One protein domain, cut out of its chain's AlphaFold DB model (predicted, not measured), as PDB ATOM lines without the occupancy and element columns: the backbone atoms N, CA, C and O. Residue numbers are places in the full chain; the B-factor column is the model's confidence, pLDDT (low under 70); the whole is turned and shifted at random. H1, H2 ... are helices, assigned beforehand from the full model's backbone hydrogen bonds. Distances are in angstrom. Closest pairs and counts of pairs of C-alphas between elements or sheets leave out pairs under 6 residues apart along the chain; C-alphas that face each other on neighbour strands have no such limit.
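Overview. This is residues 165 to 218 of the 239 residues of an uncharacterized protein of Sphingomonas paucimobilis (UniProt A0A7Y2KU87). The longest helix, H3, makes one long side of an open arch of four helices strung one after another; H2 meets its first end in a corner and makes the other, shorter side. The two feet of the arch are H1, turned across the first end of H2, and H4, turned across the last end of H3, and the space between the feet is empty. The printed part has 54 residues with four named helices, H1, H2, H3 and H4 along the chain, and no named strand; the class is all helix. It is only just extended, close to loose, with a radius of gyration of the C-alphas of 15.2 A, and its outline is flat, 43 by 25 by 13 A.

Arrangement. H3, residues 192 to 207, touches H2, residues 179 to 190, and the closest C-alphas are those of Gln 188 and Phe 195, 5.4 A apart. Their lines stand at a steep tilt of 51 degrees, opposite ways. H3 touches H2 with residues 194 to 195 alone, and H2 touches H3 with residues 184 to 188 alone. With residues 179 to 183 alone, H2 touches H1, residues 166 to 174; the closest C-alphas, those of Ala 172 and Arg 179, are 5.1 A apart. H1 and H2 are about perpendicular, at 80 degrees. H3 and H4, residues 209 to 218, are close but not clearly touching, with the C-alphas of Val 205 and Ile 212 the closest at 7.4 A. Their lines are about perpendicular, at 76 degrees. H1 is apart from H3 and from H4, and H2 is apart from H4. In H1, H2, H3 and H4 every O i to N i+4 pair is within hydrogen-bond range.

Along the chain. H3 runs from Pro 192, with its C-alpha at (38.576, 22.281, 14.435), to Ala 207, a length of 22.5 A from first to last C-alpha. H2, from Arg 179 to Ala 190, is 16.3 A long. H4, from Arg 209 to Ala 218, is 14.2 A long and ends with C-alpha 218 at (53.305, 45.199, -7.752). H1, from Trp 166 to Thr 174, is 12.0 A long and begins with C-alpha 166 at (63.291, 16.432, 17.828).

Size, cuts and confidence. The two C-alphas farthest apart are those of Thr 174 and Ala 218, at 44.6 A. The printed part has no cut, and the links H1 to H2, H2 to H3 and H3 to H4 are tight. Residues 189 to 194, 199 to 204 and 206 to 212 stand free. The mean pLDDT of the printed part is 92.6, and no printed residue is under 70.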
ATOM      1  N   GLN A 165      64.838  19.507  15.253       84.69
ATOM      2  CA  GLN A 165      63.374  19.327  15.274       84.69
ATOM      3  C   GLN A 165      62.950  17.997  15.942       84.69
ATOM      4  O   GLN A 165      62.155  17.215  15.407       84.69
ATOM      5  N   TRP A 166      63.582  17.660  17.074       84.12
ATOM      6  CA  TRP A 166      63.291  16.432  17.828       84.12
ATOM      7  C   TRP A 166      61.850  16.352  18.325       84.12
ATOM      8  O   TRP A 166      61.244  15.300  18.114       84.12
ATOM      9  N   PRO A 167      61.276  17.409  18.928       83.25
ATOM     10  CA  PRO A 167      59.883  17.392  19.364       83.25
ATOM     11  C   PRO A 167      58.909  17.085  18.222       83.25
ATOM     12  O   PRO A 167      58.030  16.240  18.371       83.25
ATOM     13  N   GLU A 168      59.103  17.694  17.053       85.56
ATOM     14  CA  GLU A 168      58.249  17.509  15.879       85.56
ATOM     15  C   GLU A 168      58.398  16.100  15.294       85.56
ATOM     16  O   GLU A 168      57.412  15.458  14.933       85.56
ATOM     17  N   ARG A 169      59.630  15.574  15.231       86.75
ATOM     18  CA  ARG A 169      59.887  14.188  14.800       86.75
ATOM     19  C   ARG A 169      59.349  13.158  15.789       86.75
ATOM     20  O   ARG A 169      58.973  12.069  15.364       86.75
ATOM     21  N   MET A 170      59.362  13.471  17.081       87.25
ATOM     22  CA  MET A 170      58.795  12.625  18.124       87.25
ATOM     23  C   MET A 170      57.272  12.613  18.010       87.25
ATOM     24  O   MET A 170      56.706  11.534  17.922       87.25
ATOM     25  N   ALA A 171      56.626  13.777  17.905       88.94
ATOM     26  CA  ALA A 171      55.177  13.880  17.740       88.94
ATOM     27  C   ALA A 171      54.674  13.115  16.506       88.94
ATOM     28  O   ALA A 171      53.736  12.330  16.615       88.94
ATOM     29  N   ALA A 172      55.344  13.273  15.359       92.19
ATOM     30  CA  ALA A 172      55.016  12.536  14.140       92.19
ATOM     31  C   ALA A 172      55.150  11.012  14.318       92.19
ATOM     32  O   ALA A 172      54.265  10.267  13.913       92.19
ATOM     33  N   ARG A 173      56.214  10.548  14.993       89.88
ATOM     34  CA  ARG A 173      56.395   9.121  15.311       89.88
ATOM     35  C   ARG A 173      55.363   8.592  16.306       89.88
ATOM     36  O   ARG A 173      54.927   7.462  16.154       89.88
ATOM     37  N   THR A 174      54.966   9.384  17.298       90.94
ATOM     38  CA  THR A 174      53.936   8.992  18.274       90.94
ATOM     39  C   THR A 174      52.560   8.861  17.623       90.94
ATOM     40  O   THR A 174      51.785   7.997  18.019       90.94
ATOM     41  N   LEU A 175      52.258   9.702  16.628       92.31
ATOM     42  CA  LEU A 175      51.021   9.633  15.844       92.31
ATOM     43  C   LEU A 175      51.084   8.615  14.695       92.31
ATOM     44  O   LEU A 175      50.074   8.414  14.034       92.31
ATOM     45  N   ASP A 176      52.246   7.996  14.463       93.75
ATOM     46  CA  ASP A 176      52.531   7.115  13.322       93.75
ATOM     47  C   ASP A 176      52.135   7.729  11.966       93.75
ATOM     48  O   ASP A 176      51.574   7.087  11.079       93.75
ATOM     49  N   LEU A 177      52.409   9.028  11.813       94.50
ATOM     50  CA  LEU A 177      52.080   9.799  10.618       94.50
ATOM     51  C   LEU A 177      53.297  10.573  10.108       94.50
ATOM     52  O   LEU A 177      54.171  10.963  10.893       94.50
ATOM     53  N   PRO A 178      53.369  10.871   8.797       94.50
ATOM     54  CA  PRO A 178      54.363  11.806   8.305       94.50
ATOM     55  C   PRO A 178      54.147  13.195   8.929       94.50
ATOM     56  O   PRO A 178      53.059  13.558   9.378       94.50
ATOM     57  N   ARG A 179      55.225  13.985   9.012       91.62
ATOM     58  CA  ARG A 179      55.256  15.229   9.810       91.62
ATOM     59  C   ARG A 179      54.161  16.233   9.441       91.62
ATOM     60  O   ARG A 179      53.714  16.978  10.309       91.62
ATOM     61  N   TRP A 180      53.768  16.281   8.173       93.19
ATOM     62  CA  TRP A 180      52.761  17.222   7.700       93.19
ATOM     63  C   TRP A 180      51.357  16.825   8.167       93.19
ATOM     64  O   TRP A 180      50.659  17.631   8.779       93.19
ATOM     65  N   GLU A 181      50.982  15.565   7.963       94.62
ATOM     66  CA  GLU A 181      49.709  14.972   8.367       94.62
ATOM     67  C   GLU A 181      49.570  14.962   9.891       94.62
ATOM     68  O   GLU A 181      48.524  15.337  10.417       94.62
ATOM     69  N   ALA A 182      50.651  14.636  10.609       95.12
ATOM     70  CA  ALA A 182      50.722  14.754  12.063       95.12
ATOM     71  C   ALA A 182      50.424  16.193  12.525       95.12
ATOM     72  O   ALA A 182      49.611  16.407  13.423       95.12
ATOM     73  N   GLY A 183      51.028  17.194  11.874       93.69
ATOM     74  CA  GLY A 183      50.764  18.605  12.159       93.69
ATOM     75  C   GLY A 183      49.313  19.006  11.881       93.69
ATOM     76  O   GLY A 183      48.697  19.688  12.701       93.69
ATOM     77  N   GLN A 184      48.739  18.553  10.763       94.25
ATOM     78  CA  GLN A 184      47.327  18.780  10.440       94.25
ATOM     79  C   GLN A 184      46.398  18.159  11.482       94.25
ATOM     80  O   GLN A 184      45.501  18.844  11.973       94.25
ATOM     81  N   GLN A 185      46.643  16.907  11.873       93.88
ATOM     82  CA  GLN A 185      45.852  16.224  12.889       93.88
ATOM     83  C   GLN A 185      45.946  16.936  14.242       93.88
ATOM     84  O   GLN A 185      44.914  17.158  14.868       93.88
ATOM     85  N   MET A 186      47.142  17.361  14.663       94.31
ATOM     86  CA  MET A 186      47.331  18.115  15.908       94.31
ATOM     87  C   MET A 186      46.595  19.462  15.890       94.31
ATOM     88  O   MET A 186      45.924  19.814  16.861       94.31
ATOM     89  N   MET A 187      46.683  20.215  14.787       95.12
ATOM     90  CA  MET A 187      45.952  21.479  14.635       95.12
ATOM     91  C   MET A 187      44.437  21.257  14.651       95.12
ATOM     92  O   MET A 187      43.711  21.992  15.320       95.12
ATOM     93  N   GLN A 188      43.961  20.224  13.952       94.50
ATOM     94  CA  GLN A 188      42.547  19.871  13.903       94.50
ATOM     95  C   GLN A 188      42.027  19.405  15.268       94.50
ATOM     96  O   GLN A 188      40.937  19.816  15.658       94.50
ATOM     97  N   SER A 189      42.796  18.600  16.009       94.81
ATOM     98  CA  SER A 189      42.420  18.135  17.347       94.81
ATOM     99  C   SER A 189      42.444  19.256  18.385       94.81
ATOM    100  O   SER A 189      41.640  19.241  19.309       94.81
ATOM    101  N   ALA A 190      43.345  20.235  18.237       95.81
ATOM    102  CA  ALA A 190      43.426  21.384  19.136       95.81
ATOM    103  C   ALA A 190      42.293  22.395  18.895       95.81
ATOM    104  O   ALA A 190      41.719  22.920  19.847       95.81
ATOM    105  N   SER A 191      41.961  22.686  17.631       95.94
ATOM    106  CA  SER A 191      40.838  23.560  17.280       95.94
ATOM    107  C   SER A 191      40.312  23.283  15.863       95.94
ATOM    108  O   SER A 191      40.854  23.790  14.872       95.94
ATOM    109  N   PRO A 192      39.184  22.558  15.734       94.31
ATOM    110  CA  PRO A 192      38.576  22.281  14.435       94.31
ATOM    111  C   PRO A 192      38.086  23.540  13.705       94.31
ATOM    112  O   PRO A 192      37.973  23.547  12.479       94.31
ATOM    113  N   THR A 193      37.724  24.598  14.434       95.19
ATOM    114  CA  THR A 193      37.279  25.878  13.857       95.19
ATOM    115  C   THR A 193      38.455  26.661  13.283       95.19
ATOM    116  O   THR A 193      38.377  27.093  12.132       95.19
ATOM    117  N   ALA A 194      39.558  26.783  14.028       94.69
ATOM    118  CA  ALA A 194      40.764  27.453  13.545       94.69
ATOM    119  C   ALA A 194      41.367  26.717  12.340       94.69
ATOM    120  O   ALA A 194      41.704  27.345  11.338       94.69
ATOM    121  N   PHE A 195      41.417  25.381  12.385       94.94
ATOM    122  CA  PHE A 195      41.913  24.591  11.260       94.94
ATOM    123  C   PHE A 195      41.056  24.770   9.996       94.94
ATOM    124  O   PHE A 195      41.592  24.990   8.910       94.94
ATOM    125  N   ARG A 196      39.718  24.779  10.122       93.88
ATOM    126  CA  ARG A 196      38.818  25.075   8.990       93.88
ATOM    127  C   ARG A 196      39.029  26.474   8.415       93.88
ATOM    128  O   ARG A 196      38.937  26.628   7.200       93.88
ATOM    129  N   ALA A 197      39.326  27.472   9.246       93.56
ATOM    130  CA  ALA A 197      39.640  28.819   8.771       93.56
ATOM    131  C   ALA A 197      40.936  28.842   7.939       93.56
ATOM    132  O   ALA A 197      40.962  29.464   6.879       93.56
ATOM    133  N   ILE A 198      41.973  28.107   8.363       93.56
ATOM    134  CA  ILE A 198      43.231  27.961   7.610       93.56
ATOM    135  C   ILE A 198      42.978  27.283   6.258       93.56
ATOM    136  O   ILE A 198      43.374  27.813   5.222       93.56
ATOM    137  N   VAL A 199      42.266  26.150   6.249       92.81
ATOM    138  CA  VAL A 199      41.916  25.433   5.007       92.81
ATOM    139  C   VAL A 199      41.042  26.298   4.091       92.81
ATOM    140  O   VAL A 199      41.209  26.289   2.873       92.81
ATOM    141  N   GLY A 200      40.118  27.078   4.658       91.69
ATOM    142  CA  GLY A 200      39.305  28.036   3.912       91.69
ATOM    143  C   GLY A 200      40.148  29.131   3.255       91.69
ATOM    144  O   GLY A 200      39.963  29.420   2.073       91.69
ATOM    145  N   ALA A 201      41.108  29.702   3.986       91.12
ATOM    146  CA  ALA A 201      42.034  30.696   3.453       91.12
ATOM    147  C   ALA A 201      42.916  30.120   2.332       91.12
ATOM    148  O   ALA A 201      43.063  30.759   1.293       91.12
ATOM    149  N   ASP A 202      43.434  28.901   2.500       92.62
ATOM    150  CA  ASP A 202      44.236  28.213   1.482       92.62
ATOM    151  C   ASP A 202      43.462  28.011   0.168       92.62
ATOM    152  O   ASP A 202      43.975  28.306  -0.915       92.62
ATOM    153  N   ARG A 203      42.180  27.626   0.247       91.31
ATOM    154  CA  ARG A 203      41.301  27.523  -0.932       91.31
ATOM    155  C   ARG A 203      41.141  28.862  -1.648       91.31
ATOM    156  O   ARG A 203      41.220  28.906  -2.875       91.31
ATOM    157  N   ILE A 204      40.940  29.951  -0.902       91.69
ATOM    158  CA  ILE A 204      40.817  31.301  -1.474       91.69
ATOM    159  C   ILE A 204      42.131  31.717  -2.146       91.69
ATOM    160  O   ILE A 204      42.104  32.205  -3.276       91.69
ATOM    161  N   VAL A 205      43.278  31.506  -1.491       92.50
ATOM    162  CA  VAL A 205      44.597  31.842  -2.049       92.50
ATOM    163  C   VAL A 205      44.875  31.032  -3.310       92.50
ATOM    164  O   VAL A 205      45.281  31.602  -4.320       92.50
ATOM    165  N   THR A 206      44.592  29.731  -3.292       93.06
ATOM    166  CA  THR A 206      44.795  28.842  -4.440       93.06
ATOM    167  C   THR A 206      43.903  29.238  -5.617       93.06
ATOM    168  O   THR A 206      44.400  29.376  -6.735       93.06
ATOM    169  N   ALA A 207      42.617  29.526  -5.381       92.62
ATOM    170  CA  ALA A 207      41.696  29.985  -6.424       92.62
ATOM    171  C   ALA A 207      42.080  31.355  -7.019       92.62
ATOM    172  O   ALA A 207      41.730  31.658  -8.159       92.62
ATOM    173  N   ASN A 208      42.812  32.182  -6.266       94.00
ATOM    174  CA  ASN A 208      43.226  33.529  -6.667       94.00
ATOM    175  C   ASN A 208      44.739  33.659  -6.900       94.00
ATOM    176  O   ASN A 208      45.255  34.780  -6.943       94.00
ATOM    177  N   ARG A 209      45.460  32.541  -7.058       94.25
ATOM    178  CA  ARG A 209      46.932  32.495  -7.028       94.25
ATOM    179  C   ARG A 209      47.583  33.500  -7.975       94.25
ATOM    180  O   ARG A 209      48.458  34.254  -7.561       94.25
ATOM    181  N   GLU A 210      47.121  33.558  -9.222       93.56
ATOM    182  CA  GLU A 210      47.681  34.453 -10.237       93.56
ATOM    183  C   GLU A 210      47.434  35.939  -9.914       93.56
ATOM    184  O   GLU A 210      48.331  36.773 -10.062       93.56
ATOM    185  N   ALA A 211      46.232  36.283  -9.440       93.00
ATOM    186  CA  ALA A 211      45.889  37.652  -9.056       93.00
ATOM    187  C   ALA A 211      46.724  38.112  -7.850       93.00
ATOM    188  O   ALA A 211      47.304  39.200  -7.871       93.00
ATOM    189  N   ILE A 212      46.851  37.251  -6.837       94.06
ATOM    190  CA  ILE A 212      47.652  37.512  -5.636       94.06
ATOM    191  C   ILE A 212      49.133  37.661  -5.997       94.06
ATOM    192  O   ILE A 212      49.777  38.593  -5.519       94.06
ATOM    193  N   GLU A 213      49.677  36.812  -6.872       94.56
ATOM    194  CA  GLU A 213      51.080  36.890  -7.291       94.56
ATOM    195  C   GLU A 213      51.389  38.178  -8.075       94.56
ATOM    196  O   GLU A 213      52.421  38.820  -7.864       94.56
ATOM    197  N   LYS A 214      50.486  38.611  -8.964       94.25
ATOM    198  CA  LYS A 214      50.642  39.890  -9.677       94.25
ATOM    199  C   LYS A 214      50.604  41.072  -8.708       94.25
ATOM    200  O   LYS A 214      51.460  41.957  -8.786       94.25
ATOM    201  N   CYS A 215      49.658  41.071  -7.771       94.62
ATOM    202  CA  CYS A 215      49.563  42.106  -6.748       94.62
ATOM    203  C   CYS A 215      50.774  42.126  -5.813       94.62
ATOM    204  O   CYS A 215      51.265  43.208  -5.497       94.62
ATOM    205  N   SER A 216      51.297  40.968  -5.398       93.88
ATOM    206  CA  SER A 216      52.478  40.902  -4.530       93.88
ATOM    207  C   SER A 216      53.720  41.447  -5.240       93.88
ATOM    208  O   SER A 216      54.460  42.238  -4.655       93.88
ATOM    209  N   LYS A 217      53.899  41.142  -6.534       94.81
ATOM    210  CA  LYS A 217      54.955  41.739  -7.371       94.81
ATOM    211  C   LYS A 217      54.794  43.256  -7.501       94.81
ATOM    212  O   LYS A 217      55.786  43.979  -7.413       94.81
ATOM    213  N   ALA A 218      53.573  43.759  -7.688       92.56
ATOM    214  CA  ALA A 218      53.305  45.199  -7.752       92.56
ATOM    215  C   ALA A 218      53.572  45.911  -6.409       92.56
ATOM    216  O   ALA A 218      54.182  46.985  -6.386       92.56
TER     217      ALA A 218